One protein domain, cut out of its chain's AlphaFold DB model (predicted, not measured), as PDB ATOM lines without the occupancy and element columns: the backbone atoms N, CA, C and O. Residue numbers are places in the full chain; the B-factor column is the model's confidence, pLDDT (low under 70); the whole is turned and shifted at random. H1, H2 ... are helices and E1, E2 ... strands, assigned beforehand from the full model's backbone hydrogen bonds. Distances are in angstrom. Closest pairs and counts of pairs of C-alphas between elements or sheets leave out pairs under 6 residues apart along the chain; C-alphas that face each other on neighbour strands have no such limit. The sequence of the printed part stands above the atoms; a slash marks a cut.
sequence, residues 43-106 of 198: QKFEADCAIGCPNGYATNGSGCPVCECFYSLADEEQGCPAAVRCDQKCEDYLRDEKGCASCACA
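Overview. This is residues 43 to 106 of the 198 residues of an uncharacterized protein of Myxococcales bacterium (UniProt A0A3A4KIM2). What is the main picture? Two small antiparallel hairpins, E1 with E2 and E3 with E4, are set in a chain of loops, with short helix H1 near E2 and short helix H2 following the first hairpin. From H2 a long stretch without a named element, residues 78 to 92, runs back to the second hairpin. What is the make-up? The printed part has 64 residues in the order H1 E1 E2 H2 E3 E4, mixed in class, with under half of the residues in named elements. It is compact, with a radius of gyration of the C-alphas of 11.8 A and spans of 32 by 25 by 15 A.

Arrangement. What comes first? H1, residues 43 to 48, has 1 of 2 O i to N i+4 pairs within hydrogen-bond range. How does the first hairpin pair? E1, residues 57 to 59, and E2, residues 65 to 69, are antiparallel at 129 degrees, with N 58 and O 68 2.8 A apart. The closest C-alphas of H1 and E2, Phe 45 and Pro 65, are 7.2 A apart. What follows? H2, residues 73 to 77, has every such pair within range; H1 and H2 are apart. E3, residues 93 to 95, and E4, residues 101 to 105, form an antiparallel hairpin at 133 degrees, with N 94 and O 104 2.8 A apart.

Along the chain. Where does H1 begin? C-alpha 43 is at (0.015, 68.334, -78.321), and H1 is 9.5 A long. How long are the others? E2 is 9.4 A and E4 9.6 A; E1 and H2 are 6.6 A each, and E3 is 6.4 A. Where does E4 end? C-alpha 105 is at (-1.679, 54.356, -64.228).

Size, cuts and confidence. How large is it? The two C-alphas farthest apart, Ser 62 and Glu 97, are 34.8 A apart. Is it unbroken? The printed part has no cut, and H2 to E3 is a long link. Where is confidence low? Residues 43 and 46 have pLDDT under 70; the mean of the printed part is 86.0.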
ATOM      1  N   GLN A  43       1.244  69.108 -78.516       64.94
ATOM      2  CA  GLN A  43       0.015  68.334 -78.321       64.94
ATOM      3  C   GLN A  43      -0.066  67.145 -79.279       64.94
ATOM      4  O   GLN A  43      -0.446  66.045 -78.882       64.94
ATOM      5  N   LYS A  44       0.332  67.333 -80.539       76.19
ATOM      6  CA  LYS A  44       0.403  66.234 -81.504       76.19
ATOM      7  C   LYS A  44       1.505  65.230 -81.164       76.19
ATOM      8  O   LYS A  44       1.337  64.032 -81.380       76.19
ATOM      9  N   PHE A  45       2.617  65.708 -80.615       81.25
ATOM     10  CA  PHE A  45       3.782  64.881 -80.332       81.25
ATOM     11  C   PHE A  45       3.501  63.756 -79.325       81.25
ATOM     12  O   PHE A  45       3.890  62.608 -79.549       81.25
ATOM     13  N   GLU A  46       2.787  64.058 -78.238       69.50
ATOM     14  CA  GLU A  46       2.479  63.055 -77.214       69.50
ATOM     15  C   GLU A  46       1.616  61.914 -77.747       69.50
ATOM     16  O   GLU A  46       1.735  60.794 -77.255       69.50
ATOM     17  N   ALA A  47       0.793  62.143 -78.773       72.81
ATOM     18  CA  ALA A  47       0.001  61.096 -79.412       72.81
ATOM     19  C   ALA A  47       0.866  60.135 -80.249       72.81
ATOM     20  O   ALA A  47       0.611  58.928 -80.240       72.81
ATOM     21  N   ASP A  48       1.922  60.642 -80.890       85.12
ATOM     22  CA  ASP A  48       2.728  59.906 -81.872       85.12
ATOM     23  C   ASP A  48       3.792  58.980 -81.245       85.12
ATOM     24  O   ASP A  48       4.185  57.984 -81.860       85.12
ATOM     25  N   CYS A  49       4.258  59.237 -80.018       86.94
ATOM     26  CA  CYS A  49       5.214  58.335 -79.362       86.94
ATOM     27  C   CYS A  49       4.562  57.000 -78.970       86.94
ATOM     28  O   CYS A  49       3.463  56.980 -78.445       86.94
ATOM     29  N   ALA A  50       5.230  55.859 -79.147       90.12
ATOM     30  CA  ALA A  50       4.680  54.565 -78.711       90.12
ATOM     31  C   ALA A  50       4.850  54.293 -77.203       90.12
ATOM     32  O   ALA A  50       4.304  53.322 -76.694       90.12
ATOM     33  N   ILE A  51       5.622  55.130 -76.507       90.38
ATOM     34  CA  ILE A  51       5.979  54.955 -75.097       90.38
ATOM     35  C   ILE A  51       5.321  56.027 -74.237       90.38
ATOM     36  O   ILE A  51       5.094  57.139 -74.708       90.38
ATOM     37  N   GLY A  52       5.058  55.689 -72.980       90.56
ATOM     38  CA  GLY A  52       4.701  56.621 -71.922       90.56
ATOM     39  C   GLY A  52       5.918  56.998 -71.078       90.56
ATOM     40  O   GLY A  52       6.723  56.131 -70.727       90.56
ATOM     41  N   CYS A  53       6.050  58.286 -70.758       92.44
ATOM     42  CA  CYS A  53       7.124  58.811 -69.921       92.44
ATOM     43  C   CYS A  53       6.536  59.546 -68.708       92.44
ATOM     44  O   CYS A  53       6.042  60.662 -68.862       92.44
ATOM     45  N   PRO A  54       6.585  58.962 -67.498       89.06
ATOM     46  CA  PRO A  54       5.897  59.510 -66.332       89.06
ATOM     47  C   PRO A  54       6.498  60.814 -65.791       89.06
ATOM     48  O   PRO A  54       5.820  61.580 -65.114       89.06
ATOM     49  N   ASN A  55       7.769  61.079 -66.101       87.25
ATOM     50  CA  ASN A  55       8.449  62.332 -65.764       87.25
ATOM     51  C   ASN A  55       8.529  63.290 -66.968       87.25
ATOM     52  O   ASN A  55       9.315  64.235 -66.960       87.25
ATOM     53  N   GLY A  56       7.731  63.040 -68.010       88.44
ATOM     54  CA  GLY A  56       7.738  63.803 -69.253       88.44
ATOM     55  C   GLY A  56       8.786  63.333 -70.265       88.44
ATOM     56  O   GLY A  56       9.590  62.432 -70.012       88.44
ATOM     57  N   TYR A  57       8.751  63.945 -71.447       90.81
ATOM     58  CA  TYR A  57       9.640  63.635 -72.567       90.81
ATOM     59  C   TYR A  57      10.876  64.541 -72.565       90.81
ATOM     60  O   TYR A  57      10.800  65.727 -72.244       90.81
ATOM     61  N   ALA A  58      12.024  63.988 -72.948       91.94
ATOM     62  CA  ALA A  58      13.237  64.751 -73.193       91.94
ATOM     63  C   ALA A  58      13.042  65.698 -74.384       91.94
ATOM     64  O   ALA A  58      12.220  65.446 -75.267       91.94
ATOM     65  N   THR A  59      13.821  66.778 -74.434       90.88
ATOM     66  CA  THR A  59      13.789  67.749 -75.531       90.88
ATOM     67  C   THR A  59      15.101  67.754 -76.311       90.88
ATOM     68  O   THR A  59      16.178  67.490 -75.777       90.88
ATOM     69  N   ASN A  60      15.021  68.037 -77.610       87.69
ATOM     70  CA  ASN A  60      16.196  68.221 -78.460       87.69
ATOM     71  C   ASN A  60      16.807  69.628 -78.287       87.69
ATOM     72  O   ASN A  60      16.286  70.472 -77.562       87.69
ATOM     73  N   GLY A  61      17.898  69.919 -79.005       86.94
ATOM     74  CA  GLY A  61      18.566  71.230 -78.958       86.94
ATOM     75  C   GLY A  61      17.721  72.423 -79.437       86.94
ATOM     76  O   GLY A  61      18.145  73.564 -79.277       86.94
ATOM     77  N   SER A  62      16.541  72.178 -80.012       85.50
ATOM     78  CA  SER A  62      15.553  73.199 -80.388       85.50
ATOM     79  C   SER A  62      14.425  73.344 -79.360       85.50
ATOM     80  O   SER A  62      13.516  74.138 -79.577       85.50
ATOM     81  N   GLY A  63      14.465  72.588 -78.257       86.56
ATOM     82  CA  GLY A  63      13.435  72.584 -77.216       86.56
ATOM     83  C   GLY A  63      12.212  71.725 -77.541       86.56
ATOM     84  O   GLY A  63      11.250  71.732 -76.782       86.56
ATOM     85  N   CYS A  64      12.235  70.967 -78.638       88.31
ATOM     86  CA  CYS A  64      11.103  70.139 -79.042       88.31
ATOM     87  C   CYS A  64      11.173  68.759 -78.394       88.31
ATOM     88  O   CYS A  64      12.269  68.188 -78.345       88.31
ATOM     89  N   PRO A  65      10.039  68.208 -77.932       89.62
ATOM     90  CA  PRO A  65      10.026  66.898 -77.307       89.62
ATOM     91  C   PRO A  65      10.455  65.811 -78.305       89.62
ATOM     92  O   PRO A  65      10.204  65.902 -79.509       89.62
ATOM     93  N   VAL A  66      11.156  64.800 -77.800       91.75
ATOM     94  CA  VAL A  66      11.575  63.588 -78.517       91.75
ATOM     95  C   VAL A  66      11.074  62.356 -77.760       91.75
ATOM     96  O   VAL A  66      10.779  62.447 -76.574       91.75
ATOM     97  N   CYS A  67      10.928  61.200 -78.428       91.88
ATOM     98  CA  CYS A  67      10.325  59.994 -77.828       91.88
ATOM     99  C   CYS A  67      11.323  59.260 -76.914       91.88
ATOM    100  O   CYS A  67      11.569  58.058 -77.044       91.88
ATOM    101  N   GLU A  68      11.918  60.013 -76.002       91.06
ATOM    102  CA  GLU A  68      12.847  59.596 -74.968       91.06
ATOM    103  C   GLU A  68      12.338  60.182 -73.655       91.06
ATOM    104  O   GLU A  68      11.850  61.309 -73.629       91.06
ATOM    105  N   CYS A  69      12.399  59.417 -72.567       91.06
ATOM    106  CA  CYS A  69      11.891  59.900 -71.289       91.06
ATOM    107  C   CYS A  69      12.902  60.829 -70.626       91.06
ATOM    108  O   CYS A  69      14.108  60.568 -70.646       91.06
ATOM    109  N   PHE A  70      12.397  61.907 -70.037       88.88
ATOM    110  CA  PHE A  70      13.208  62.837 -69.278       88.88
ATOM    111  C   PHE A  70      13.777  62.152 -68.033       88.88
ATOM    112  O   PHE A  70      13.111  61.359 -67.362       88.88
ATOM    113  N   TYR A  71      15.030  62.479 -67.733       83.94
ATOM    114  CA  TYR A  71      15.710  62.059 -66.522       83.94
ATOM    115  C   TYR A  71      16.003  63.293 -65.681       83.94
ATOM    116  O   TYR A  71      16.785  64.150 -66.102       83.94
ATOM    117  N   SER A  72      15.372  63.396 -64.512       76.19
ATOM    118  CA  SER A  72      15.681  64.476 -63.585       76.19
ATOM    119  C   SER A  72      16.817  64.050 -62.653       76.19
ATOM    120  O   SER A  72      16.847  62.932 -62.149       76.19
ATOM    121  N   LEU A  73      17.769  64.953 -62.410       75.00
ATOM    122  CA  LEU A  73      18.825  64.717 -61.418       75.00
ATOM    123  C   LEU A  73      18.262  64.688 -59.987       75.00
ATOM    124  O   LEU A  73      18.841  64.050 -59.116       75.00
ATOM    125  N   ALA A  74      17.112  65.337 -59.766       74.62
ATOM    126  CA  ALA A  74      16.391  65.286 -58.498       74.62
ATOM    127  C   ALA A  74      15.906  63.860 -58.182       74.62
ATOM    128  O   ALA A  74      16.045  63.399 -57.053       74.62
ATOM    129  N   ASP A  75      15.428  63.130 -59.196       74.50
ATOM    130  CA  ASP A  75      15.025  61.726 -59.063       74.50
ATOM    131  C   ASP A  75      16.206  60.840 -58.629       74.50
ATOM    132  O   ASP A  75      16.025  59.923 -57.828       74.50
ATOM    133  N   GLU A  76      17.425  61.125 -59.099       77.44
ATOM    134  CA  GLU A  76      18.626  60.383 -58.698       77.44
ATOM    135  C   GLU A  76      18.956  60.596 -57.213       77.44
ATOM    136  O   GLU A  76      19.229  59.630 -56.496       77.44
ATOM    137  N   GLU A  77      18.872  61.839 -56.725       82.00
ATOM    138  CA  GLU A  77      19.094  62.157 -55.308       82.00
ATOM    139  C   GLU A  77      18.033  61.514 -54.398       82.00
ATOM    140  O   GLU A  77      18.357  61.060 -53.296       82.00
ATOM    141  N   GLN A  78      16.786  61.398 -54.868       81.69
ATOM    142  CA  GLN A  78      15.707  60.681 -54.176       81.69
ATOM    143  C   GLN A  78      15.844  59.143 -54.247       81.69
ATOM    144  O   GLN A  78      15.138  58.416 -53.535       81.69
ATOM    145  N   GLY A  79      16.753  58.625 -55.079       84.38
ATOM    146  CA  GLY A  79      16.941  57.194 -55.318       84.38
ATOM    147  C   GLY A  79      15.856  56.565 -56.196       84.38
ATOM    148  O   GLY A  79      15.602  55.362 -56.080       84.38
ATOM    149  N   CYS A  80      15.202  57.358 -57.041       86.38
ATOM    150  CA  CYS A  80      14.276  56.874 -58.053       86.38
ATOM    151  C   CYS A  80      15.033  56.217 -59.221       86.38
ATOM    152  O   CYS A  80      16.159  56.606 -59.544       86.38
ATOM    153  N   PRO A  81      14.441  55.199 -59.872       82.88
ATOM    154  CA  PRO A  81      15.059  54.556 -61.022       82.88
ATOM    155  C   PRO A  81      15.234  55.545 -62.179       82.88
ATOM    156  O   PRO A  81      14.363  56.370 -62.457       82.88
ATOM    157  N   ALA A  82      16.360  55.425 -62.884       78.50
ATOM    158  CA  ALA A  82      16.632  56.260 -64.041       78.50
ATOM    159  C   ALA A  82      15.610  56.041 -65.162       78.50
ATOM    160  O   ALA A  82      15.205  54.907 -65.409       78.50
ATOM    161  N   ALA A  83      15.227  57.148 -65.812       79.12
ATOM    162  CA  ALA A  83      14.336  57.259 -66.971       79.12
ATOM    163  C   ALA A  83      13.377  56.064 -67.145       79.12
ATOM    164  O   ALA A  83      13.626  55.150 -67.934       79.12
ATOM    165  N   VAL A  84      12.267  56.076 -66.406       87.00
ATOM    166  CA  VAL A  84      11.243  55.031 -66.496       87.00
ATOM    167  C   VAL A  84      10.545  55.120 -67.854       87.00
ATOM    168  O   VAL A  84      10.015  56.167 -68.215       87.00
ATOM    169  N   ARG A  85      10.550  54.017 -68.611       90.31
ATOM    170  CA  ARG A  85       9.862  53.893 -69.904       90.31
ATOM    171  C   ARG A  85       8.710  52.917 -69.756       90.31
ATOM    172  O   ARG A  85       8.929  51.791 -69.312       90.31
ATOM    173  N   CYS A  86       7.520  53.337 -70.159       92.19
ATOM    174  CA  CYS A  86       6.311  52.539 -70.029       92.19
ATOM    175  C   CYS A  86       5.755  52.163 -71.403       92.19
ATOM    176  O   CYS A  86       5.698  52.999 -72.303       92.19
ATOM    177  N   ASP A  87       5.322  50.910 -71.552       92.69
ATOM    178  CA  ASP A  87       4.676  50.422 -72.780       92.69
ATOM    179  C   ASP A  87       3.242  50.956 -72.936       92.69
ATOM    180  O   ASP A  87       2.668  50.933 -74.023       92.69
ATOM    181  N   GLN A  88       2.658  51.444 -71.839       90.19
ATOM    182  CA  GLN A  88       1.342  52.062 -71.799       90.19
ATOM    183  C   GLN A  88       1.466  53.551 -71.477       90.19
ATOM    184  O   GLN A  88       2.286  53.957 -70.652       90.19
ATOM    185  N   LYS A  89       0.603  54.349 -72.111       89.75
ATOM    186  CA  LYS A  89       0.384  55.749 -71.755       89.75
ATOM    187  C   LYS A  89      -0.740  55.865 -70.738       89.75
ATOM    188  O   LYS A  89      -1.796  55.256 -70.911       89.75
ATOM    189  N   CYS A  90      -0.506  56.688 -69.730       89.12
ATOM    190  CA  CYS A  90      -1.484  57.065 -68.726       89.12
ATOM    191  C   CYS A  90      -1.689  58.584 -68.768       89.12
ATOM    192  O   CYS A  90      -0.767  59.309 -69.139       89.12
ATOM    193  N   GLU A  91      -2.879  59.043 -68.381       87.75
ATOM    194  CA  GLU A  91      -3.133  60.467 -68.119       87.75
ATOM    195  C   GLU A  91      -2.330  60.938 -66.899       87.75
ATOM    196  O   GLU A  91      -1.707  61.993 -66.938       87.75
ATOM    197  N   ASP A  92      -2.260  60.088 -65.870       87.38
ATOM    198  CA  ASP A  92      -1.366  60.260 -64.731       87.38
ATOM    199  C   ASP A  92      -0.790  58.905 -64.280       87.38
ATOM    200  O   ASP A  92      -1.399  57.846 -64.478       87.38
ATOM    201  N   TYR A  93       0.408  58.922 -63.703       91.25
ATOM    202  CA  TYR A  93       1.150  57.730 -63.288       91.25
ATOM    203  C   TYR A  93       1.226  57.644 -61.767       91.25
ATOM    204  O   TYR A  93       1.495  58.628 -61.080       91.25
ATOM    205  N   LEU A  94       1.060  56.436 -61.226       90.31
ATOM    206  CA  LEU A  94       1.208  56.191 -59.797       90.31
ATOM    207  C   LEU A  94       2.641  56.460 -59.350       90.31
ATOM    208  O   LEU A  94       3.596  55.954 -59.949       90.31
ATOM    209  N   ARG A  95       2.764  57.195 -58.246       88.19
ATOM    210  CA  ARG A  95       4.023  57.469 -57.556       88.19
ATOM    211  C   ARG A  95       4.098  56.672 -56.259       88.19
ATOM    212  O   ARG A  95       3.080  56.443 -55.611       88.19
ATOM    213  N   ASP A  96       5.296  56.229 -55.905       86.00
ATOM    214  CA  ASP A  96       5.548  55.584 -54.616       86.00
ATOM    215  C   ASP A  96       5.678  56.611 -53.471       86.00
ATOM    216  O   ASP A  96       5.568  57.821 -53.671       86.00
ATOM    217  N   GLU A  97       5.941  56.130 -52.253       86.75
ATOM    218  CA  GLU A  97       6.114  56.970 -51.054       86.75
ATOM    219  C   GLU A  97       7.282  57.970 -51.157       86.75
ATOM    220  O   GLU A  97       7.358  58.918 -50.374       86.75
ATOM    221  N   LYS A  98       8.204  57.773 -52.107       82.44
ATOM    222  CA  LYS A  98       9.326  58.681 -52.381       82.44
ATOM    223  C   LYS A  98       9.020  59.667 -53.507       82.44
ATOM    224  O   LYS A  98       9.847  60.532 -53.786       82.44
ATOM    225  N   GLY A  99       7.854  59.552 -54.143       85.62
ATOM    226  CA  GLY A  99       7.461  60.341 -55.304       85.62
ATOM    227  C   GLY A  99       7.949  59.769 -56.636       85.62
ATOM    228  O   GLY A  99       7.724  60.398 -57.675       85.62
ATOM    229  N   CYS A 100       8.577  58.589 -56.643       88.50
ATOM    230  CA  CYS A 100       9.077  57.964 -57.860       88.50
ATOM    231  C   CYS A 100       7.910  57.409 -58.665       88.50
ATOM    232  O   CYS A 100       7.119  56.606 -58.167       88.50
ATOM    233  N   ALA A 101       7.804  57.824 -59.921       88.56
ATOM    234  CA  ALA A 101       6.735  57.348 -60.773       88.56
ATOM    235  C   ALA A 101       6.977  55.912 -61.261       88.56
ATOM    236  O   ALA A 101       8.102  55.499 -61.552       88.56
ATOM    237  N   SER A 102       5.890  55.162 -61.371       90.81
ATOM    238  CA  SER A 102       5.844  53.790 -61.868       90.81
ATOM    239  C   SER A 102       5.077  53.723 -63.188       90.81
ATOM    240  O   SER A 102       4.373  54.657 -63.554       90.81
ATOM    241  N   CYS A 103       5.158  52.596 -63.899       93.50
ATOM    242  CA  CYS A 103       4.357  52.379 -65.111       93.50
ATOM    243  C   CYS A 103       2.905  51.963 -64.847       93.50
ATOM    244  O   CYS A 103       2.212  51.549 -65.774       93.50
ATOM    245  N   ALA A 104       2.444  52.038 -63.599       93.06
ATOM    246  CA  ALA A 104       1.043  51.833 -63.279       93.06
ATOM    247  C   ALA A 104       0.290  53.165 -63.413       93.06
ATOM    248  O   ALA A 104       0.741  54.183 -62.895       93.06
ATOM    249  N   CYS A 105      -0.850  53.160 -64.105       92.00
ATOM    250  CA  CYS A 105      -1.679  54.356 -64.228       92.00
ATOM    251  C   CYS A 105      -2.353  54.683 -62.894       92.00
ATOM    252  O   CYS A 105      -2.841  53.779 -62.207       92.00
ATOM    253  N   ALA A 106      -2.408  55.969 -62.554       87.25
ATOM    254  CA  ALA A 106      -3.230  56.429 -61.449       87.25
ATOM    255  C   ALA A 106      -4.710  56.139 -61.757       87.25
ATOM    256  O   ALA A 106      -5.126  56.240 -62.919       87.25
TER     257      ALA A 106